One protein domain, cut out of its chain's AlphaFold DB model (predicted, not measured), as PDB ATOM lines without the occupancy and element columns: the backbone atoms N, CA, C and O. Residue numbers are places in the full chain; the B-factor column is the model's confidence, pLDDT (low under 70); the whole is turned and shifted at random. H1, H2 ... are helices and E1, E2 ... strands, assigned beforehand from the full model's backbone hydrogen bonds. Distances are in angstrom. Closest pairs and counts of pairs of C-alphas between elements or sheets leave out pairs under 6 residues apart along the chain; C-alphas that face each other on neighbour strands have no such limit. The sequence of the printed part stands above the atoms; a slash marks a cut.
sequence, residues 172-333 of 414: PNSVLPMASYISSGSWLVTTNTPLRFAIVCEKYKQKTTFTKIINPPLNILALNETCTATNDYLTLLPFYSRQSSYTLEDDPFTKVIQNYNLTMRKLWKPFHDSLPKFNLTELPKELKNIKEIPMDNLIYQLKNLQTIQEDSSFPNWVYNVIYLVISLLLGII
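Overview. This is residues 172 to 333 of the 414 residues of an uncharacterized protein of Mytilus coruscus (UniProt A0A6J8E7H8). Two small three-stranded sheets, roughly face to face in a loose sandwich, form a head at one end; H1 runs beside the E5 edge of one sheet, H2 and H4 carry the model on away from the head, and H5 sticks out at the far end. The sheets are E1, E2, E5 and E4, E3, E6 in those orders, both antiparallel, and the free tail of residues 307 to 333 makes much of the length. The printed part has 162 residues, with six named strands, E1 to E6, followed by five named helices, H1 to H5, of mixed class. It is extended, with a radius of gyration of the C-alphas of 25.9 A and spans of 89 by 37 by 27 A.

Along the chain. Find C-alpha 178 at (108.896, 124.708, 77.515), where E1 begins and runs to 183. E2 holds residues 186 to 190. E3, residues 195 to 203, is 25.3 A long, and E4, residues 206 to 214, is 25.5 A. E5 holds 218 to 222 and E6 holds 228 to 230. Then look for C-alpha 252 at (102.888, 110.078, 92.472), where H1 begins; it runs 22.2 A to residue 267, with a kink of 31 degrees near residue 261. H2 is 269 to 274, H3 is 285 to 288, and H4, 295 to 310, is 22.4 A long. H5, residues 316 to 333, runs 25.9 A and ends at C-alpha 333 at (113.841, 116.669, 15.461).

Arrangement. Start at the hairpin E1 and E2, where N 180 and O 188 are 2.9 A apart, within hydrogen-bond range. On the other side of E2, N 189 and O 219 of E5 are 2.8 A apart. In the hairpin E3 and E4, look at N 199 and O 210, at 2.8 A; E6 pairs with E3 through N 200 and O 228, also 2.8 A. The closest C-alphas of E4 and E5, Ile 214 and Leu 221, are 7.6 A apart. H1 only grazes the sheet E1 E2 E5 with residues 253 to 261; the closest C-alphas, Asn 219 and Ile 257, are 6.9 A apart. H1 and H2 meet only through their link. H2 touches H4, through residues 295 to 299 of H4 alone, at a shallow tilt of 28 degrees, the same way; the closest C-alphas, Phe 271 and Ile 299, are 6.2 A apart. H3 and H5 touch no helix. In H2, H4 and H5 every O i to N i+4 pair is within hydrogen-bond range, in H1 9 of 12, and H3 is too short for such a pair.

Size, cuts and confidence. The C-alphas farthest apart, Gln 243 and Ile 332, are 91.9 A from each other. The printed part has no cut. The link E6 to H1, residues 231 to 251, is long. Confidence is under 70 at residues 242 to 253, 264, 280 and 310 to 313.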
ATOM      1  N   PRO A 172      99.428 126.619  67.431       89.06
ATOM      2  CA  PRO A 172     100.432 126.508  66.395       89.06
ATOM      3  C   PRO A 172     101.626 127.425  66.719       89.06
ATOM      4  O   PRO A 172     101.466 128.536  67.218       89.06
ATOM      5  N   ASN A 173     102.834 126.986  66.364       86.81
ATOM      6  CA  ASN A 173     104.099 127.705  66.594       86.81
ATOM      7  C   ASN A 173     104.485 127.866  68.071       86.81
ATOM      8  O   ASN A 173     105.152 128.833  68.444       86.81
ATOM      9  N   SER A 174     104.108 126.911  68.918       90.88
ATOM     10  CA  SER A 174     104.610 126.862  70.286       90.88
ATOM     11  C   SER A 174     106.130 126.691  70.285       90.88
ATOM     12  O   SER A 174     106.686 125.816  69.614       90.88
ATOM     13  N   VAL A 175     106.807 127.518  71.080       89.94
ATOM     14  CA  VAL A 175     108.253 127.419  71.283       89.94
ATOM     15  C   VAL A 175     108.526 126.240  72.212       89.94
ATOM     16  O   VAL A 175     108.128 126.242  73.377       89.94
ATOM     17  N   LEU A 176     109.183 125.216  71.675       91.75
ATOM     18  CA  LEU A 176     109.663 124.060  72.425       91.75
ATOM     19  C   LEU A 176     111.196 124.109  72.511       91.75
ATOM     20  O   LEU A 176     111.837 124.489  71.530       91.75
ATOM     21  N   PRO A 177     111.788 123.674  73.633       94.38
ATOM     22  CA  PRO A 177     111.117 123.138  74.816       94.38
ATOM     23  C   PRO A 177     110.504 124.218  75.714       94.38
ATOM     24  O   PRO A 177     110.925 125.368  75.696       94.38
ATOM     25  N   MET A 178     109.529 123.825  76.532       94.00
ATOM     26  CA  MET A 178     108.896 124.708  77.515       94.00
ATOM     27  C   MET A 178     108.942 124.095  78.909       94.00
ATOM     28  O   MET A 178     108.937 122.869  79.058       94.00
ATOM     29  N   ALA A 179     108.985 124.950  79.929       95.00
ATOM     30  CA  ALA A 179     109.015 124.525  81.318       95.00
ATOM     31  C   ALA A 179     108.014 125.308  82.171       95.00
ATOM     32  O   ALA A 179     107.882 126.522  82.032       95.00
ATOM     33  N   SER A 180     107.339 124.610  83.080       92.94
ATOM     34  CA  SER A 180     106.389 125.194  84.028       92.94
ATOM     35  C   SER A 180     106.750 124.766  85.442       92.94
ATOM     36  O   SER A 180     106.958 123.583  85.706       92.94
ATOM     37  N   TYR A 181     106.838 125.725  86.359       91.50
ATOM     38  CA  TYR A 181     107.069 125.429  87.768       91.50
ATOM     39  C   TYR A 181     105.793 124.857  88.390       91.50
ATOM     40  O   TYR A 181     104.733 125.466  88.264       91.50
ATOM     41  N   ILE A 182     105.895 123.702  89.052       87.88
ATOM     42  CA  ILE A 182     104.769 123.083  89.760       87.88
ATOM     43  C   ILE A 182     104.842 123.477  91.236       87.88
ATOM     44  O   ILE A 182     104.040 124.267  91.723       87.88
ATOM     45  N   SER A 183     105.822 122.931  91.954       86.38
ATOM     46  CA  SER A 183     106.002 123.156  93.389       86.38
ATOM     47  C   SER A 183     107.345 122.607  93.856       86.38
ATOM     48  O   SER A 183     107.867 121.661  93.272       86.38
ATOM     49  N   SER A 184     107.887 123.161  94.943       85.69
ATOM     50  CA  SER A 184     109.051 122.613  95.662       85.69
ATOM     51  C   SER A 184     110.231 122.228  94.758       85.69
ATOM     52  O   SER A 184     110.735 121.112  94.828       85.69
ATOM     53  N   GLY A 185     110.618 123.119  93.840       89.00
ATOM     54  CA  GLY A 185     111.727 122.856  92.911       89.00
ATOM     55  C   GLY A 185     111.419 121.896  91.773       89.00
ATOM     56  O   GLY A 185     112.314 121.570  90.997       89.00
ATOM     57  N   SER A 186     110.177 121.434  91.662       91.50
ATOM     58  CA  SER A 186     109.741 120.548  90.593       91.50
ATOM     59  C   SER A 186     109.277 121.358  89.398       91.50
ATOM     60  O   SER A 186     108.338 122.153  89.479       91.50
ATOM     61  N   TRP A 187     109.942 121.119  88.277       93.88
ATOM     62  CA  TRP A 187     109.633 121.718  86.993       93.88
ATOM     63  C   TRP A 187     109.067 120.664  86.063       93.88
ATOM     64  O   TRP A 187     109.649 119.593  85.887       93.88
ATOM     65  N   LEU A 188     107.952 120.982  85.430       92.88
ATOM     66  CA  LEU A 188     107.434 120.210  84.325       92.88
ATOM     67  C   LEU A 188     108.096 120.670  83.039       92.88
ATOM     68  O   LEU A 188     108.029 121.851  82.720       92.88
ATOM     69  N   VAL A 189     108.708 119.757  82.299       94.44
ATOM     70  CA  VAL A 189     109.415 120.068  81.057       94.44
ATOM     71  C   VAL A 189     108.740 119.337  79.909       94.44
ATOM     72  O   VAL A 189     108.655 118.109  79.911       94.44
ATOM     73  N   THR A 190     108.287 120.102  78.920       93.31
ATOM     74  CA  THR A 190     107.682 119.595  77.686       93.31
ATOM     75  C   THR A 190     108.663 119.778  76.541       93.31
ATOM     76  O   THR A 190     109.191 120.871  76.327       93.31
ATOM     77  N   THR A 191     108.919 118.706  75.801       92.88
ATOM     78  CA  THR A 191     109.898 118.694  74.714       92.88
ATOM     79  C   THR A 191     109.511 117.681  73.647       92.88
ATOM     80  O   THR A 191     108.792 116.726  73.909       92.88
ATOM     81  N   ASN A 192     110.003 117.867  72.432       90.31
ATOM     82  CA  ASN A 192     109.870 116.921  71.325       90.31
ATOM     83  C   ASN A 192     111.129 116.055  71.126       90.31
ATOM     84  O   ASN A 192     111.062 115.007  70.485       90.31
ATOM     85  N   THR A 193     112.263 116.476  71.687       90.88
ATOM     86  CA  THR A 193     113.553 115.786  71.625       90.88
ATOM     87  C   THR A 193     114.134 115.611  73.030       90.88
ATOM     88  O   THR A 193     113.800 116.379  73.937       90.88
ATOM     89  N   PRO A 194     114.985 114.595  73.262       94.44
ATOM     90  CA  PRO A 194     115.654 114.442  74.548       94.44
ATOM     91  C   PRO A 194     116.522 115.663  74.880       94.44
ATOM     92  O   PRO A 194     117.370 116.060  74.085       94.44
ATOM     93  N   LEU A 195     116.337 116.234  76.070       96.31
ATOM     94  CA  LEU A 195     117.104 117.382  76.557       96.31
ATOM     95  C   LEU A 195     118.076 116.950  77.642       96.31
ATOM     96  O   LEU A 195     117.689 116.263  78.586       96.31
ATOM     97  N   ARG A 196     119.326 117.407  77.561       98.00
ATOM     98  CA  ARG A 196     120.321 117.208  78.616       98.00
ATOM     99  C   ARG A 196     120.453 118.485  79.439       98.00
ATOM    100  O   ARG A 196     120.898 119.502  78.927       98.00
ATOM    101  N   PHE A 197     120.093 118.411  80.714       98.19
ATOM    102  CA  PHE A 197     120.280 119.492  81.674       98.19
ATOM    103  C   PHE A 197     121.583 119.307  82.442       98.19
ATOM    104  O   PHE A 197     121.837 118.222  82.967       98.19
ATOM    105  N   ALA A 198     122.372 120.373  82.547       98.06
ATOM    106  CA  ALA A 198     123.435 120.514  83.531       98.06
ATOM    107  C   ALA A 198     122.842 121.144  84.795       98.06
ATOM    108  O   ALA A 198     122.335 122.266  84.761       98.06
ATOM    109  N   ILE A 199     122.873 120.404  85.899       97.62
ATOM    110  CA  ILE A 199     122.329 120.819  87.188       97.62
ATOM    111  C   ILE A 199     123.493 121.208  88.080       97.62
ATOM    112  O   ILE A 199     124.414 120.418  88.285       97.62
ATOM    113  N   VAL A 200     123.441 122.427  88.599       97.00
ATOM    114  CA  VAL A 200     124.475 123.028  89.433       97.00
ATOM    115  C   VAL A 200     123.851 123.412  90.762       97.00
ATOM    116  O   VAL A 200     122.940 124.236  90.799       97.00
ATOM    117  N   CYS A 201     124.366 122.844  91.846       94.44
ATOM    118  CA  CYS A 201     123.949 123.166  93.205       94.44
ATOM    119  C   CYS A 201     125.108 123.803  93.964       94.44
ATOM    120  O   CYS A 201     126.242 123.319  93.905       94.44
ATOM    121  N   GLU A 202     124.819 124.864  94.709       89.12
ATOM    122  CA  GLU A 202     125.789 125.513  95.582       89.12
ATOM    123  C   GLU A 202     125.378 125.297  97.036       89.12
ATOM    124  O   GLU A 202     124.337 125.784  97.488       89.12
ATOM    125  N   LYS A 203     126.186 124.528  97.772       85.25
ATOM    126  CA  LYS A 203     125.958 124.236  99.189       85.25
ATOM    127  C   LYS A 203     127.255 124.463  99.958       85.25
ATOM    128  O   LYS A 203     128.259 123.817  99.685       85.25
ATOM    129  N   TYR A 204     127.248 125.403 100.905       79.56
ATOM    130  CA  TYR A 204     128.403 125.724 101.761       79.56
ATOM    131  C   TYR A 204     129.725 125.947 100.990       79.56
ATOM    132  O   TYR A 204     130.761 125.404 101.364       79.56
ATOM    133  N   LYS A 205     129.693 126.744  99.907       79.44
ATOM    134  CA  LYS A 205     130.835 127.024  99.002       79.44
ATOM    135  C   LYS A 205     131.347 125.824  98.191       79.44
ATOM    136  O   LYS A 205     132.320 125.963  97.456       79.44
ATOM    137  N   GLN A 206     130.707 124.660  98.288       86.31
ATOM    138  CA  GLN A 206     130.966 123.527  97.407       86.31
ATOM    139  C   GLN A 206     129.955 123.540  96.261       86.31
ATOM    140  O   GLN A 206     128.743 123.631  96.476       86.31
ATOM    141  N   LYS A 207     130.474 123.452  95.035       90.12
ATOM    142  CA  LYS A 207     129.682 123.399  93.810       90.12
ATOM    143  C   LYS A 207     129.584 121.949  93.352       90.12
ATOM    144  O   LYS A 207     130.582 121.377  92.919       90.12
ATOM    145  N   THR A 208     128.400 121.354  93.431       92.81
ATOM    146  CA  THR A 208     128.143 120.034  92.843       92.81
ATOM    147  C   THR A 208     127.492 120.213  91.480       92.81
ATOM    148  O   THR A 208     126.619 121.059  91.296       92.81
ATOM    149  N   THR A 209     127.967 119.455  90.492       94.06
ATOM    150  CA  THR A 209     127.431 119.485  89.129       94.06
ATOM    151  C   THR A 209     127.122 118.066  88.685       94.06
ATOM    152  O   THR A 209     127.960 117.179  88.818       94.06
ATOM    153  N   PHE A 210     125.926 117.849  88.157       95.88
ATOM    154  CA  PHE A 210     125.516 116.575  87.571       95.88
ATOM    155  C   PHE A 210     124.624 116.823  86.360       95.88
ATOM    156  O   PHE A 210     124.181 117.945  86.119       95.88
ATOM    157  N   THR A 211     124.380 115.786  85.560       96.75
ATOM    158  CA  THR A 211     123.527 115.902  84.374       96.75
ATOM    159  C   THR A 211     122.292 115.028  84.498       96.75
ATOM    160  O   THR A 211     122.338 113.951  85.090       96.75
ATOM    161  N   LYS A 212     121.175 115.496  83.940       96.81
ATOM    162  CA  LYS A 212     119.929 114.730  83.857       96.81
ATOM    163  C   LYS A 212     119.337 114.860  82.462       96.81
ATOM    164  O   LYS A 212     119.295 115.953  81.902       96.81
ATOM    165  N   ILE A 213     118.900 113.734  81.903       97.00
ATOM    166  CA  ILE A 213     118.258 113.687  80.589       97.00
ATOM    167  C   ILE A 213     116.745 113.662  80.787       97.00
ATOM    168  O   ILE A 213     116.224 112.856  81.559       97.00
ATOM    169  N   ILE A 214     116.051 114.552  80.088       95.06
ATOM    170  CA  ILE A 214     114.599 114.643  80.036       95.06
ATOM    171  C   ILE A 214     114.137 114.155  78.670       95.06
ATOM    172  O   ILE A 214     114.489 114.733  77.646       95.06
ATOM    173  N   ASN A 215     113.350 113.082  78.667       91.81
ATOM    174  CA  ASN A 215     112.804 112.498  77.447       91.81
ATOM    175  C   ASN A 215     111.455 113.139  77.069       91.81
ATOM    176  O   ASN A 215     110.698 113.517  77.967       91.81
ATOM    177  N   PRO A 216     111.138 113.234  75.764       90.31
ATOM    178  CA  PRO A 216     109.833 113.684  75.284       90.31
ATOM    179  C   PRO A 216     108.711 112.685  75.640       90.31
ATOM    180  O   PRO A 216     108.998 111.513  75.902       90.31
ATOM    181  N   PRO A 217     107.431 113.100  75.590       88.06
ATOM    182  CA  PRO A 217     106.965 114.463  75.316       88.06
ATOM    183  C   PRO A 217     106.983 115.371  76.555       88.06
ATOM    184  O   PRO A 217     106.966 116.593  76.429       88.06
ATOM    185  N   LEU A 218     106.998 114.772  77.748       88.94
ATOM    186  CA  LEU A 218     106.826 115.443  79.029       88.94
ATOM    187  C   LEU A 218     107.574 114.681  80.122       88.94
ATOM    188  O   LEU A 218     107.469 113.458  80.210       88.94
ATOM    189  N   ASN A 219     108.280 115.395  80.993       90.94
ATOM    190  CA  ASN A 219     108.893 114.807  82.178       90.94
ATOM    191  C   ASN A 219     109.016 115.837  83.305       90.94
ATOM    192  O   ASN A 219     108.949 117.041  83.063       90.94
ATOM    193  N   ILE A 220     109.231 115.363  84.530       90.56
ATOM    194  CA  ILE A 220     109.434 116.219  85.695       90.56
ATOM    195  C   ILE A 220     110.909 116.238  86.077       90.56
ATOM    196  O   ILE A 220     111.567 115.215  86.302       90.56
ATOM    197  N   LEU A 221     111.430 117.451  86.179       93.81
ATOM    198  CA  LEU A 221     112.749 117.740  86.689       93.81
ATOM    199  C   LEU A 221     112.619 118.343  88.089       93.81
ATOM    200  O   LEU A 221     112.407 119.542  88.244       93.81
ATOM    201  N   ALA A 222     112.742 117.493  89.107       93.25
ATOM    202  CA  ALA A 222     112.907 117.927  90.488       93.25
ATOM    203  C   ALA A 222     114.342 118.418  90.716       93.25
ATOM    204  O   ALA A 222     115.305 117.686  90.461       93.25
ATOM    205  N   LEU A 223     114.468 119.661  91.169       92.81
ATOM    206  CA  LEU A 223     115.710 120.264  91.634       92.81
ATOM    207  C   LEU A 223     115.724 120.244  93.161       92.81
ATOM    208  O   LEU A 223     114.670 120.347  93.781       92.81
ATOM    209  N   ASN A 224     116.908 120.130  93.763       91.19
ATOM    210  CA  ASN A 224     117.056 120.374  95.198       91.19
ATOM    211  C   ASN A 224     117.128 121.886  95.461       91.19
ATOM    212  O   ASN A 224     117.306 122.683  94.536       91.19
ATOM    213  N   GLU A 225     116.971 122.284  96.724       89.00
ATOM    214  CA  GLU A 225     117.109 123.686  97.131       89.00
ATOM    215  C   GLU A 225     118.437 124.263  96.633       89.00
ATOM    216  O   GLU A 225     119.435 123.547  96.577       89.00
ATOM    217  N   THR A 226     118.425 125.544  96.256       90.44
ATOM    218  CA  THR A 226     119.575 126.285  95.694       90.44
ATOM    219  C   THR A 226     120.138 125.762  94.365       90.44
ATOM    220  O   THR A 226     121.028 126.398  93.800       90.44
ATOM    221  N   CYS A 227     119.624 124.659  93.814       94.94
ATOM    222  CA  CYS A 227     120.089 124.125  92.537       94.94
ATOM    223  C   CYS A 227     119.459 124.842  91.344       94.94
ATOM    224  O   CYS A 227     118.256 125.084  91.307       94.94
ATOM    225  N   THR A 228     120.265 125.085  90.319       96.75
ATOM    226  CA  THR A 228     119.829 125.584  89.009       96.75
ATOM    227  C   THR A 228     120.034 124.504  87.962       96.75
ATOM    228  O   THR A 228     120.958 123.699  88.080       96.75
ATOM    229  N   ALA A 229     119.188 124.464  86.935       97.94
ATOM    230  CA  ALA A 229     119.366 123.535  85.823       97.94
ATOM    231  C   ALA A 229     119.348 124.284  84.502       97.94
ATOM    232  O   ALA A 229     118.423 125.038  84.235       97.94
ATOM    233  N   THR A 230     120.358 124.072  83.669       97.88
ATOM    234  CA  THR A 230     120.505 124.787  82.396       97.88
ATOM    235  C   THR A 230     120.716 123.801  81.258       97.88
ATOM    236  O   THR A 230     121.368 122.771  81.436       97.88
ATOM    237  N   ASN A 231     120.162 124.109  80.092       97.38
ATOM    238  CA  ASN A 231     120.491 123.471  78.821       97.38
ATOM    239  C   ASN A 231     120.650 124.551  77.731       97.38
ATOM    240  O   ASN A 231     120.627 125.741  78.037       97.38
ATOM    241  N   ASP A 232     120.782 124.140  76.470       96.12
ATOM    242  CA  ASP A 232     121.000 125.061  75.342       96.12
ATOM    243  C   ASP A 232     119.798 125.977  75.028       96.12
ATOM    244  O   ASP A 232     119.935 126.937  74.275       96.12
ATOM    245  N   TYR A 233     118.618 125.689  75.587       95.75
ATOM    246  CA  TYR A 233     117.357 126.362  75.266       95.75
ATOM    247  C   TYR A 233     116.766 127.160  76.436       95.75
ATOM    248  O   TYR A 233     116.115 128.176  76.208       95.75
ATOM    249  N   LEU A 234     116.928 126.695  77.680       96.50
ATOM    250  CA  LEU A 234     116.304 127.290  78.860       96.50
ATOM    251  C   LEU A 234     117.110 127.066  80.151       96.50
ATOM    252  O   LEU A 234     117.864 126.098  80.296       96.50
ATOM    253  N   THR A 235     116.876 127.948  81.125       97.38
ATOM    254  CA  THR A 235     117.406 127.863  82.492       97.38
ATOM    255  C   THR A 235     116.255 127.777  83.487       97.38
ATOM    256  O   THR A 235     115.378 128.637  83.522       97.38
ATOM    257  N   LEU A 236     116.274 126.741  84.319       96.94
ATOM    258  CA  LEU A 236     115.358 126.540  85.431       96.94
ATOM    259  C   LEU A 236     115.951 127.155  86.693       96.94
ATOM    260  O   LEU A 236     117.073 126.831  87.101       96.94
ATOM    261  N   LEU A 237     115.172 128.049  87.291       94.56
ATOM    262  CA  LEU A 237     115.576 128.822  88.454       94.56
ATOM    263  C   LEU A 237     115.588 127.964  89.727       94.56
ATOM    264  O   LEU A 237     114.816 126.999  89.832       94.56
ATOM    265  N   PRO A 238     116.440 128.322  90.705       91.50
ATOM    266  CA  PRO A 238     116.459 127.639  91.981       91.50
ATOM    267  C   PRO A 238     115.208 127.998  92.775       91.50
ATOM    268  O   PRO A 238     114.644 129.085  92.636       91.50
ATOM    269  N   PHE A 239     114.804 127.092  93.656       89.81
ATOM    270  CA  PHE A 239     113.798 127.383  94.665       89.81
ATOM    271  C   PHE A 239     114.440 127.397  96.052       89.81
ATOM    272  O   PHE A 239     115.492 126.793  96.291       89.81
ATOM    273  N   TYR A 240     113.769 128.088  96.966       84.44
ATOM    274  CA  TYR A 240     114.155 128.192  98.364       84.44
ATOM    275  C   TYR A 240     112.934 127.831  99.200       84.44
ATOM    276  O   TYR A 240     111.900 128.490  99.083       84.44
ATOM    277  N   SER A 241     113.033 126.798 100.035       73.62
ATOM    278  CA  SER A 241     112.010 126.537 101.045       73.62
ATOM    279  C   SER A 241     112.428 127.207 102.357       73.62
ATOM    280  O   SER A 241     113.595 127.179 102.742       73.62
ATOM    281  N   ARG A 242     111.484 127.844 103.058       59.19
ATOM    282  CA  ARG A 242     111.688 128.325 104.438       59.19
ATOM    283  C   ARG A 242     111.175 127.312 105.475       59.19
ATOM    284  O   ARG A 242     110.804 127.730 106.559       59.19
ATOM    285  N   GLN A 243     111.237 126.010 105.155       52.44
ATOM    286  CA  GLN A 243     110.684 124.830 105.856       52.44
ATOM    287  C   GLN A 243     109.362 124.304 105.274       52.44
ATOM    288  O   GLN A 243     108.296 124.863 105.500       52.44
ATOM    289  N   SER A 244     109.457 123.169 104.577       42.44
ATOM    290  CA  SER A 244     108.902 121.867 104.995       42.44
ATOM    291  C   SER A 244     109.431 120.808 104.022       42.44
ATOM    292  O   SER A 244     109.189 120.910 102.820       42.44
ATOM    293  N   SER A 245     110.166 119.808 104.509       41.22
ATOM    294  CA  SER A 245     110.541 118.647 103.698       41.22
ATOM    295  C   SER A 245     109.394 117.641 103.725       41.22
ATOM    296  O   SER A 245     109.052 117.150 104.799       41.22
ATOM    297  N   TYR A 246     108.810 117.329 102.570       43.75
ATOM    298  CA  TYR A 246     107.881 116.209 102.442       43.75
ATOM    299  C   TYR A 246     108.568 115.104 101.647       43.75
ATOM    300  O   TYR A 246     108.978 115.315 100.506       43.75
ATOM    301  N   THR A 247     108.724 113.939 102.263       41.03
ATOM    302  CA  THR A 247     109.229 112.746 101.588       41.03
ATOM    303  C   THR A 247     108.026 112.045 100.972       41.03
ATOM    304  O   THR A 247     107.217 111.459 101.685       41.03
ATOM    305  N   LEU A 248     107.857 112.154  99.653       49.28
ATOM    306  CA  LEU A 248     106.877 111.343  98.929       49.28
ATOM    307  C   LEU A 248     107.418 109.904  98.900       49.28
ATOM    308  O   LEU A 248     108.356 109.630  98.156       49.28
ATOM    309  N   GLU A 249     106.887 109.018  99.750       49.94
ATOM    310  CA  GLU A 249     107.299 107.599  99.811       49.94
ATOM    311  C   GLU A 249     107.016 106.846  98.499       49.94
ATOM    312  O   GLU A 249     107.761 105.937  98.146       49.94
ATOM    313  N   ASP A 250     106.023 107.298  97.727       56.62
ATOM    314  CA  ASP A 250     105.733 106.847  96.366       56.62
ATOM    315  C   ASP A 250     105.781 108.050  95.423       56.62
ATOM    316  O   ASP A 250     105.092 109.031  95.691       56.62
ATOM    317  N   ASP A 251     106.526 107.986  94.309       62.72
ATOM    318  CA  ASP A 251     106.530 109.049  93.294       62.72
ATOM    319  C   ASP A 251     105.154 109.122  92.594       62.72
ATOM    320  O   ASP A 251     104.897 108.378  91.632       62.72
ATOM    321  N   PRO A 252     104.238 110.015  93.023       61.16
ATOM    322  CA  PRO A 252     102.888 110.078  92.472       61.16
ATOM    323  C   PRO A 252     102.949 110.527  91.011       61.16
ATOM    324  O   PRO A 252     102.063 110.216  90.209       61.16
ATOM    325  N   PHE A 253     104.024 111.228  90.648       68.69
ATOM    326  CA  PHE A 253     104.226 111.781  89.331       68.69
ATOM    327  C   PHE A 253     104.599 110.719  88.307       68.69
ATOM    328  O   PHE A 253     104.193 110.857  87.157       68.69
ATOM    329  N   THR A 254     105.245 109.616  88.692       70.88
ATOM    330  CA  THR A 254     105.479 108.501  87.760       70.88
ATOM    331  C   THR A 254     104.151 107.956  87.214       70.88
ATOM    332  O   THR A 254     104.009 107.773  86.002       70.88
ATOM    333  N   LYS A 255     103.123 107.790  88.063       72.38
ATOM    334  CA  LYS A 255     101.772 107.386  87.618       72.38
ATOM    335  C   LYS A 255     101.115 108.455  86.734       72.38
ATOM    336  O   LYS A 255     100.411 108.117  85.781       72.38
ATOM    337  N   VAL A 256     101.345 109.738  87.023       73.44
ATOM    338  CA  VAL A 256     100.859 110.853  86.188       73.44
ATOM    339  C   VAL A 256     101.514 110.819  84.806       73.44
ATOM    340  O   VAL A 256     100.797 110.861  83.812       73.44
ATOM    341  N   ILE A 257     102.836 110.655  84.726       74.25
ATOM    342  CA  ILE A 257     103.598 110.590  83.469       74.25
ATOM    343  C   ILE A 257     103.159 109.384  82.625       74.25
ATOM    344  O   ILE A 257     102.954 109.506  81.416       74.25
ATOM    345  N   GLN A 258     102.938 108.220  83.240       75.81
ATOM    346  CA  GLN A 258     102.435 107.044  82.521       75.81
ATOM    347  C   GLN A 258     101.036 107.285  81.930       75.81
ATOM    348  O   GLN A 258     100.799 107.015  80.750       75.81
ATOM    349  N   ASN A 259     100.119 107.858  82.716       73.94
ATOM    350  CA  ASN A 259      98.786 108.231  82.234       73.94
ATOM    351  C   ASN A 259      98.830 109.360  81.190       73.94
ATOM    352  O   ASN A 259      97.966 109.429  80.311       73.94
ATOM    353  N   TYR A 260      99.845 110.220  81.247       74.88
ATOM    354  CA  TYR A 260     100.056 111.299  80.294       74.88
ATOM    355  C   TYR A 260     100.318 110.765  78.884       74.88
ATOM    356  O   TYR A 260      99.655 111.184  77.937       74.88
ATOM    357  N   ASN A 261     101.180 109.754  78.745       71.56
ATOM    358  CA  ASN A 261     101.451 109.109  77.454       71.56
ATOM    359  C   ASN A 261     100.193 108.474  76.835       71.56
ATOM    360  O   ASN A 261     100.001 108.509  75.619       71.56
ATOM    361  N   LEU A 262      99.292 107.924  77.656       72.88
ATOM    362  CA  LEU A 262      97.996 107.429  77.173       72.88
ATOM    363  C   LEU A 262      97.072 108.574  76.739       72.88
ATOM    364  O   LEU A 262      96.334 108.443  75.763       72.88
ATOM    365  N   THR A 263      97.125 109.699  77.449       70.25
ATOM    366  CA  THR A 263      96.342 110.904  77.142       70.25
ATOM    367  C   THR A 263      96.830 111.586  75.862       70.25
ATOM    368  O   THR A 263      96.006 112.076  75.096       70.25
ATOM    369  N   MET A 264      98.130 111.510  75.550       69.25
ATOM    370  CA  MET A 264      98.721 111.962  74.279       69.25
ATOM    371  C   MET A 264      98.012 111.397  73.070       69.25
ATOM    372  O   MET A 264      97.578 112.145  72.194       69.25
ATOM    373  N   ARG A 265      97.850 110.074  73.055       74.25
ATOM    374  CA  ARG A 265      97.170 109.406  71.950       74.25
ATOM    375  C   ARG A 265      95.723 109.850  71.832       74.25
ATOM    376  O   ARG A 265      95.206 109.829  70.730       74.25
ATOM    377  N   LYS A 266      95.080 110.241  72.938       84.81
ATOM    378  CA  LYS A 266      93.676 110.670  72.952       84.81
ATOM    379  C   LYS A 266      93.492 112.102  72.464       84.81
ATOM    380  O   LYS A 266      92.633 112.308  71.619       84.81
ATOM    381  N   LEU A 267      94.298 113.056  72.940       89.56
ATOM    382  CA  LEU A 267      94.180 114.468  72.546       89.56
ATOM    383  C   LEU A 267      94.372 114.656  71.038       89.56
ATOM    384  O   LEU A 267      93.597 115.358  70.399       89.56
ATOM    385  N   TRP A 268      95.366 113.977  70.465       91.38
ATOM    386  CA  TRP A 268      95.649 114.033  69.031       91.38
ATOM    387  C   TRP A 268      94.869 113.002  68.204       91.38
ATOM    388  O   TRP A 268      94.996 112.985  66.980       91.38
ATOM    389  N   LYS A 269      94.038 112.154  68.829       90.75
ATOM    390  CA  LYS A 269      93.258 111.129  68.116       90.75
ATOM    391  C   LYS A 269      92.373 111.723  67.015       90.75
ATOM    392  O   LYS A 269      92.495 111.254  65.888       90.75
ATOM    393  N   PRO A 270      91.546 112.762  67.269       92.31
ATOM    394  CA  PRO A 270      90.664 113.310  66.234       92.31
ATOM    395  C   PRO A 270      91.445 113.814  65.017       92.31
ATOM    396  O   PRO A 270      91.020 113.626  63.877       92.31
ATOM    397  N   PHE A 271      92.623 114.397  65.262       92.25
ATOM    398  CA  PHE A 271      93.532 114.859  64.220       92.25
ATOM    399  C   PHE A 271      94.077 113.696  63.386       92.25
ATOM    400  O   PHE A 271      93.982 113.716  62.161       92.25
ATOM    401  N   HIS A 272      94.628 112.666  64.038       90.88
ATOM    402  CA  HIS A 272      95.213 111.514  63.351       90.88
ATOM    403  C   HIS A 272      94.176 110.675  62.601       90.88
ATOM    404  O   HIS A 272      94.464 110.217  61.496       90.88
ATOM    405  N   ASP A 273      92.977 110.518  63.164       92.69
ATOM    406  CA  ASP A 273      91.874 109.795  62.533       92.69
ATOM    407  C   ASP A 273      91.365 110.545  61.289       92.69
ATOM    408  O   ASP A 273      91.079 109.931  60.261       92.69
ATOM    409  N   SER A 274      91.294 111.880  61.351       92.75
ATOM    410  CA  SER A 274      90.798 112.710  60.243       92.75
ATOM    411  C   SER A 274      91.832 112.937  59.139       92.75
ATOM    412  O   SER A 274      91.462 113.097  57.976       92.75
ATOM    413  N   LEU A 275      93.123 112.973  59.490       90.25
ATOM    414  CA  LEU A 275      94.227 113.297  58.583       90.25
ATOM    415  C   LEU A 275      95.381 112.274  58.702       90.25
ATOM    416  O   LEU A 275      96.517 112.636  59.030       90.25
ATOM    417  N   PRO A 276      95.154 110.982  58.389       86.88
ATOM    418  CA  PRO A 276      96.156 109.929  58.586       86.88
ATOM    419  C   PRO A 276      97.420 110.126  57.730       86.88
ATOM    420  O   PRO A 276      98.519 109.726  58.118       86.88
ATOM    421  N   LYS A 277      97.287 110.785  56.571       83.44
ATOM    422  CA  LYS A 277      98.376 111.037  55.607       83.44
ATOM    423  C   LYS A 277      99.005 112.433  55.722       83.44
ATOM    424  O   LYS A 277      99.747 112.833  54.834       83.44
ATOM    425  N   PHE A 278      98.733 113.174  56.796       79.56
ATOM    426  CA  PHE A 278      99.171 114.565  56.942       79.56
ATOM    427  C   PHE A 278     100.699 114.729  56.946       79.56
ATOM    428  O   PHE A 278     101.329 114.549  57.984       79.56
ATOM    429  N   ASN A 279     101.319 115.063  55.818       71.38
ATOM    430  CA  ASN A 279     102.781 115.131  55.678       71.38
ATOM    431  C   ASN A 279     103.292 116.565  55.480       71.38
ATOM    432  O   ASN A 279     104.235 116.787  54.725       71.38
ATOM    433  N   LEU A 280     102.670 117.545  56.136       67.75
ATOM    434  CA  LEU A 280     103.174 118.914  56.090       67.75
ATOM    435  C   LEU A 280     104.415 119.042  56.977       67.75
ATOM    436  O   LEU A 280     104.356 118.843  58.191       67.75
ATOM    437  N   THR A 281     105.541 119.370  56.346       70.88
ATOM    438  CA  THR A 281     106.792 119.752  57.016       70.88
ATOM    439  C   THR A 281     106.736 121.174  57.560       70.88
ATOM    440  O   THR A 281     107.467 121.496  58.490       70.88
ATOM    441  N   GLU A 282     105.860 122.016  57.005       76.56
ATOM    442  CA  GLU A 282     105.683 123.404  57.415       76.56
ATOM    443  C   GLU A 282     104.218 123.741  57.658       76.56
ATOM    444  O   GLU A 282     103.313 123.272  56.966       76.56
ATOM    445  N   LEU A 283     104.000 124.604  58.645       80.94
ATOM    446  CA  LEU A 283     102.691 125.137  58.958       80.94
ATOM    447  C   LEU A 283     102.222 126.116  57.855       80.94
ATOM    448  O   LEU A 283     102.976 127.037  57.517       80.94
ATOM    449  N   PRO A 284     100.982 125.979  57.340       85.25
ATOM    450  CA  PRO A 284     100.349 126.966  56.464       85.25
ATOM    451  C   PRO A 284     100.452 128.393  57.015       85.25
ATOM    452  O   PRO A 284     100.349 128.614  58.225       85.25
ATOM    453  N   LYS A 285     100.658 129.381  56.134       86.19
ATOM    454  CA  LYS A 285     100.877 130.787  56.530       86.19
ATOM    455  C   LYS A 285      99.682 131.359  57.293       86.19
ATOM    456  O   LYS A 285      99.866 132.172  58.192       86.19
ATOM    457  N   GLU A 286      98.485 130.891  56.972       85.50
ATOM    458  CA  GLU A 286      97.213 131.268  57.582       85.50
ATOM    459  C   GLU A 286      97.164 130.888  59.068       85.50
ATOM    460  O   GLU A 286      96.594 131.614  59.877       85.50
ATOM    461  N   LEU A 287      97.821 129.785  59.441       85.94
ATOM    462  CA  LEU A 287      97.876 129.290  60.815       85.94
ATOM    463  C   LEU A 287      99.022 129.917  61.622       85.94
ATOM    464  O   LEU A 287      99.031 129.806  62.845       85.94
ATOM    465  N   LYS A 288      99.993 130.582  60.974       85.00
ATOM    466  CA  LYS A 288     101.179 131.134  61.658       85.00
ATOM    467  C   LYS A 288     100.848 132.237  62.664       85.00
ATOM    468  O   LYS A 288     101.538 132.370  63.668       85.00
ATOM    469  N   ASN A 289      99.791 133.003  62.408       89.00
ATOM    470  CA  ASN A 289      99.430 134.164  63.225       89.00
ATOM    471  C   ASN A 289      98.347 133.868  64.269       89.00
ATOM    472  O   ASN A 289      97.969 134.763  65.024       89.00
ATOM    473  N   ILE A 290      97.809 132.648  64.299       91.38
ATOM    474  CA  ILE A 290      96.718 132.312  65.209       91.38
ATOM    475  C   ILE A 290      97.311 131.749  66.495       91.38
ATOM    476  O   ILE A 290      98.048 130.775  66.456       91.38
ATOM    477  N   LYS A 291      96.992 132.353  67.642       93.12
ATOM    478  CA  LYS A 291      97.540 131.918  68.934       93.12
ATOM    479  C   LYS A 291      97.002 130.550  69.365       93.12
ATOM    480  O   LYS A 291      97.767 129.699  69.792       93.12
ATOM    481  N   GLU A 292      95.690 130.356  69.257       94.88
ATOM    482  CA  GLU A 292      94.984 129.149  69.689       94.88
ATOM    483  C   GLU A 292      93.849 128.841  68.708       94.88
ATOM    484  O   GLU A 292      93.136 129.746  68.265       94.88
ATOM    485  N   ILE A 293      93.679 127.565  68.359       95.50
ATOM    486  CA  ILE A 293      92.675 127.086  67.402       95.50
ATOM    487  C   ILE A 293      91.980 125.855  67.985       95.50
ATOM    488  O   ILE A 293      92.664 124.898  68.347       95.50
ATOM    489  N   PRO A 294      90.638 125.807  68.046       96.56
ATOM    490  CA  PRO A 294      89.930 124.576  68.387       96.56
ATOM    491  C   PRO A 294      90.320 123.427  67.448       96.56
ATOM    492  O   PRO A 294      90.410 123.627  66.235       96.56
ATOM    493  N   MET A 295      90.514 122.222  67.991       95.38
ATOM    494  CA  MET A 295      90.968 121.046  67.233       95.38
ATOM    495  C   MET A 295      90.120 120.786  65.978       95.38
ATOM    496  O   MET A 295      90.665 120.568  64.899       95.38
ATOM    497  N   ASP A 296      88.795 120.887  66.086       95.50
ATOM    498  CA  ASP A 296      87.882 120.647  64.960       95.50
ATOM    499  C   ASP A 296      88.062 121.679  63.835       95.50
ATOM    500  O   ASP A 296      88.075 121.327  62.654       95.50
ATOM    501  N   ASN A 297      88.282 122.949  64.196       95.44
ATOM    502  CA  ASN A 297      88.549 124.018  63.233       95.44
ATOM    503  C   ASN A 297      89.903 123.817  62.546       95.44
ATOM    504  O   ASN A 297      90.009 124.034  61.339       95.44
ATOM    505  N   LEU A 298      90.924 123.379  63.291       94.31
ATOM    506  CA  LEU A 298      92.230 123.046  62.727       94.31
ATOM    507  C   LEU A 298      92.107 121.908  61.706       94.31
ATOM    508  O   LEU A 298      92.605 122.030  60.588       94.31
ATOM    509  N   ILE A 299      91.412 120.825  62.066       94.44
ATOM    510  CA  ILE A 299      91.173 119.681  61.176       94.44
ATOM    511  C   ILE A 299      90.442 120.134  59.911       94.44
ATOM    512  O   ILE A 299      90.851 119.779  58.805       94.44
ATOM    513  N   TYR A 300      89.390 120.941  60.062       94.06
ATOM    514  CA  TYR A 300      88.623 121.477  58.943       94.06
ATOM    515  C   TYR A 300      89.498 122.297  57.984       94.06
ATOM    516  O   TYR A 300      89.504 122.041  56.779       94.06
ATOM    517  N   GLN A 301      90.288 123.239  58.510       91.38
ATOM    518  CA  GLN A 301      91.163 124.081  57.692       91.38
ATOM    519  C   GLN A 301      92.232 123.258  56.966       91.38
ATOM    520  O   GLN A 301      92.434 123.433  55.765       91.38
ATOM    521  N   LEU A 302      92.876 122.311  57.649       90.62
ATOM    522  CA  LEU A 302      93.906 121.467  57.041       90.62
ATOM    523  C   LEU A 302      93.339 120.504  55.989       90.62
ATOM    524  O   LEU A 302      93.987 120.273  54.970       90.62
ATOM    525  N   LYS A 303      92.123 119.981  56.183       90.62
ATOM    526  CA  LYS A 303      91.443 119.137  55.188       90.62
ATOM    527  C   LYS A 303      91.116 119.917  53.911       90.62
ATOM    528  O   LYS A 303      91.323 119.408  52.807       90.62
ATOM    529  N   ASN A 304      90.667 121.163  54.049       88.69
ATOM    530  CA  ASN A 304      90.441 122.049  52.904       88.69
ATOM    531  C   ASN A 304      91.751 122.381  52.168       88.69
ATOM    532  O   ASN A 304      91.765 122.465  50.948       88.69
ATOM    533  N   LEU A 305      92.873 122.510  52.879       85.38
ATOM    534  CA  LEU A 305      94.173 122.722  52.236       85.38
ATOM    535  C   LEU A 305      94.682 121.470  51.508       85.38
ATOM    536  O   LEU A 305      95.209 121.576  50.402       85.38
ATOM    537  N   GLN A 306      94.503 120.282  52.093       80.88
ATOM    538  CA  GLN A 306      94.934 119.032  51.462       80.88
ATOM    539  C   GLN A 306      94.146 118.735  50.179       80.88
ATOM    540  O   GLN A 306      94.735 118.305  49.193       80.88
ATOM    541  N   THR A 307      92.839 119.009  50.169       78.25
ATOM    542  CA  THR A 307      92.005 118.847  48.964       78.25
ATOM    543  C   THR A 307      92.472 119.748  47.821       78.25
ATOM    544  O   THR A 307      92.610 119.267  46.702       78.25
ATOM    545  N   ILE A 308      92.846 121.002  48.102       75.25
ATOM    546  CA  ILE A 308      93.428 121.908  47.094       75.25
ATOM    547  C   ILE A 308      94.759 121.365  46.549       75.25
ATOM    548  O   ILE A 308      95.038 121.484  45.356       75.25
ATOM    549  N   GLN A 309      95.596 120.765  47.401       70.75
ATOM    550  CA  GLN A 309      96.879 120.215  46.965       70.75
ATOM    551  C   GLN A 309      96.712 118.944  46.118       70.75
ATOM    552  O   GLN A 309      97.435 118.777  45.136       70.75
ATOM    553  N   GLU A 310      95.767 118.063  46.446       67.75
ATOM    554  CA  GLU A 310      95.491 116.858  45.648       67.75
ATOM    555  C   GLU A 310      94.853 117.203  44.282       67.75
ATOM    556  O   GLU A 310      95.233 116.616  43.262       67.75
ATOM    557  N   ASP A 311      94.009 118.240  44.221       64.06
ATOM    558  CA  ASP A 311      93.441 118.765  42.966       64.06
ATOM    559  C   ASP A 311      94.448 119.551  42.104       64.06
ATOM    560  O   ASP A 311      94.174 119.851  40.943       64.06
ATOM    561  N   SER A 312      95.647 119.853  42.620       57.06
ATOM    562  CA  SER A 312      96.729 120.445  41.816       57.06
ATOM    563  C   SER A 312      97.414 119.443  40.876       57.06
ATOM    564  O   SER A 312      98.298 119.820  40.099       57.06
ATOM    565  N   SER A 313      96.997 118.170  40.901       62.25
ATOM    566  CA  SER A 313      97.273 117.258  39.796       62.25
ATOM    567  C   SER A 313      96.683 117.869  38.527       62.25
ATOM    568  O   SER A 313      95.477 118.081  38.421       62.25
ATOM    569  N   PHE A 314      97.561 118.262  37.595       70.44
ATOM    570  CA  PHE A 314      97.129 119.010  36.423       70.44
ATOM    571  C   PHE A 314      95.961 118.278  35.756       70.44
ATOM    572  O   PHE A 314      96.070 117.071  35.516       70.44
ATOM    573  N   PRO A 315      94.855 118.974  35.447       77.50
ATOM    574  CA  PRO A 315      93.711 118.327  34.833       77.50
ATOM    575  C   PRO A 315      94.181 117.583  33.581       77.50
ATOM    576  O   PRO A 315      95.030 118.090  32.849       77.50
ATOM    577  N   ASN A 316      93.659 116.375  33.344       80.00
ATOM    578  CA  ASN A 316      94.181 115.429  32.341       80.00
ATOM    579  C   ASN A 316      94.435 116.048  30.948       80.00
ATOM    580  O   ASN A 316      95.298 115.582  30.206       80.00
ATOM    581  N   TRP A 317      93.729 117.129  30.595       85.69
ATOM    582  CA  TRP A 317      93.969 117.884  29.364       85.69
ATOM    583  C   TRP A 317      95.376 118.497  29.280       85.69
ATOM    584  O   TRP A 317      95.949 118.522  28.196       85.69
ATOM    585  N   VAL A 318      95.972 118.937  30.389       88.44
ATOM    586  CA  VAL A 318      97.333 119.495  30.419       88.44
ATOM    587  C   VAL A 318      98.358 118.416  30.087       88.44
ATOM    588  O   VAL A 318      99.264 118.668  29.296       88.44
ATOM    589  N   TYR A 319      98.194 117.195  30.607       87.81
ATOM    590  CA  TYR A 319      99.050 116.065  30.232       87.81
ATOM    591  C   TYR A 319      98.940 115.746  28.738       87.81
ATOM    592  O   TYR A 319      99.958 115.516  28.086       87.81
ATOM    593  N   ASN A 320      97.734 115.825  28.168       89.00
ATOM    594  CA  ASN A 320      97.532 115.659  26.728       89.00
ATOM    595  C   ASN A 320      98.211 116.772  25.911       89.00
ATOM    596  O   ASN A 320      98.816 116.487  24.878       89.00
ATOM    597  N   VAL A 321      98.167 118.024  26.378       93.25
ATOM    598  CA  VAL A 321      98.861 119.153  25.734       93.25
ATOM    599  C   VAL A 321     100.378 118.979  25.811       93.25
ATOM    600  O   VAL A 321     101.054 119.122  24.795       93.25
ATOM    601  N   ILE A 322     100.920 118.606  26.975       94.06
ATOM    602  CA  ILE A 322     102.351 118.322  27.146       94.06
ATOM    603  C   ILE A 322     102.782 117.191  26.202       94.06
ATOM    604  O   ILE A 322     103.798 117.316  25.520       94.06
ATOM    605  N   TYR A 323     101.990 116.121  26.094       95.19
ATOM    606  CA  TYR A 323     102.274 115.007  25.190       95.19
ATOM    607  C   TYR A 323     102.250 115.432  23.714       95.19
ATOM    608  O   TYR A 323     103.137 115.055  22.946       95.19
ATOM    609  N   LEU A 324     101.288 116.273  23.317       95.69
ATOM    610  CA  LEU A 324     101.220 116.844  21.969       95.69
ATOM    611  C   LEU A 324     102.446 117.700  21.645       95.69
ATOM    612  O   LEU A 324     103.030 117.536  20.576       95.69
ATOM    613  N   VAL A 325     102.863 118.573  22.566       96.25
ATOM    614  CA  VAL A 325     104.043 119.435  22.389       96.25
ATOM    615  C   VAL A 325     105.317 118.597  22.265       96.25
ATOM    616  O   VAL A 325     106.116 118.833  21.359       96.25
ATOM    617  N   ILE A 326     105.491 117.582  23.117       96.44
ATOM    618  CA  ILE A 326     106.636 116.661  23.047       96.44
ATOM    619  C   ILE A 326     106.635 115.895  21.717       96.44
ATOM    620  O   ILE A 326     107.678 115.785  21.076       96.44
ATOM    621  N   SER A 327     105.475 115.411  21.267       94.62
ATOM    622  CA  SER A 327     105.342 114.695  19.992       94.62
ATOM    623  C   SER A 327     105.677 115.590  18.790       94.62
ATOM    624  O   SER A 327     106.405 115.176  17.887       94.62
ATOM    625  N   LEU A 328     105.247 116.856  18.815       96.25
ATOM    626  CA  LEU A 328     105.592 117.857  17.801       96.25
ATOM    627  C   LEU A 328     107.098 118.146  17.769       96.25
ATOM    628  O   LEU A 328     107.697 118.152  16.693       96.25
ATOM    629  N   LEU A 329     107.726 118.329  18.933       96.19
ATOM    630  CA  LEU A 329     109.171 118.543  19.038       96.19
ATOM    631  C   LEU A 329     109.963 117.335  18.527       96.19
ATOM    632  O   LEU A 329     110.902 117.507  17.751       96.19
ATOM    633  N   LEU A 330     109.561 116.115  18.893       96.25
ATOM    634  CA  LEU A 330     110.167 114.887  18.372       96.25
ATOM    635  C   LEU A 330     109.989 114.772  16.853       96.25
ATOM    636  O   LEU A 330     110.945 114.437  16.155       96.25
ATOM    637  N   GLY A 331     108.812 115.119  16.327       95.81
ATOM    638  CA  GLY A 331     108.552 115.175  14.889       95.81
ATOM    639  C   GLY A 331     109.473 116.156  14.159       95.81
ATOM    640  O   GLY A 331     110.049 115.809  13.127       95.81
ATOM    641  N   ILE A 332     109.688 117.350  14.721       95.50
ATOM    642  CA  ILE A 332     110.614 118.356  14.176       95.50
ATOM    643  C   ILE A 332     112.058 117.847  14.219       95.50
ATOM    644  O   ILE A 332     112.774 117.962  13.224       95.50
ATOM    645  N   ILE A 333     112.491 117.239  15.329       95.31
ATOM    646  CA  ILE A 333     113.841 116.669  15.461       95.31
ATOM    647  C   ILE A 333     114.060 115.564  14.421       95.31
ATOM    648  O   ILE A 333     115.072 115.576  13.718       95.31
TER     649      ILE A 333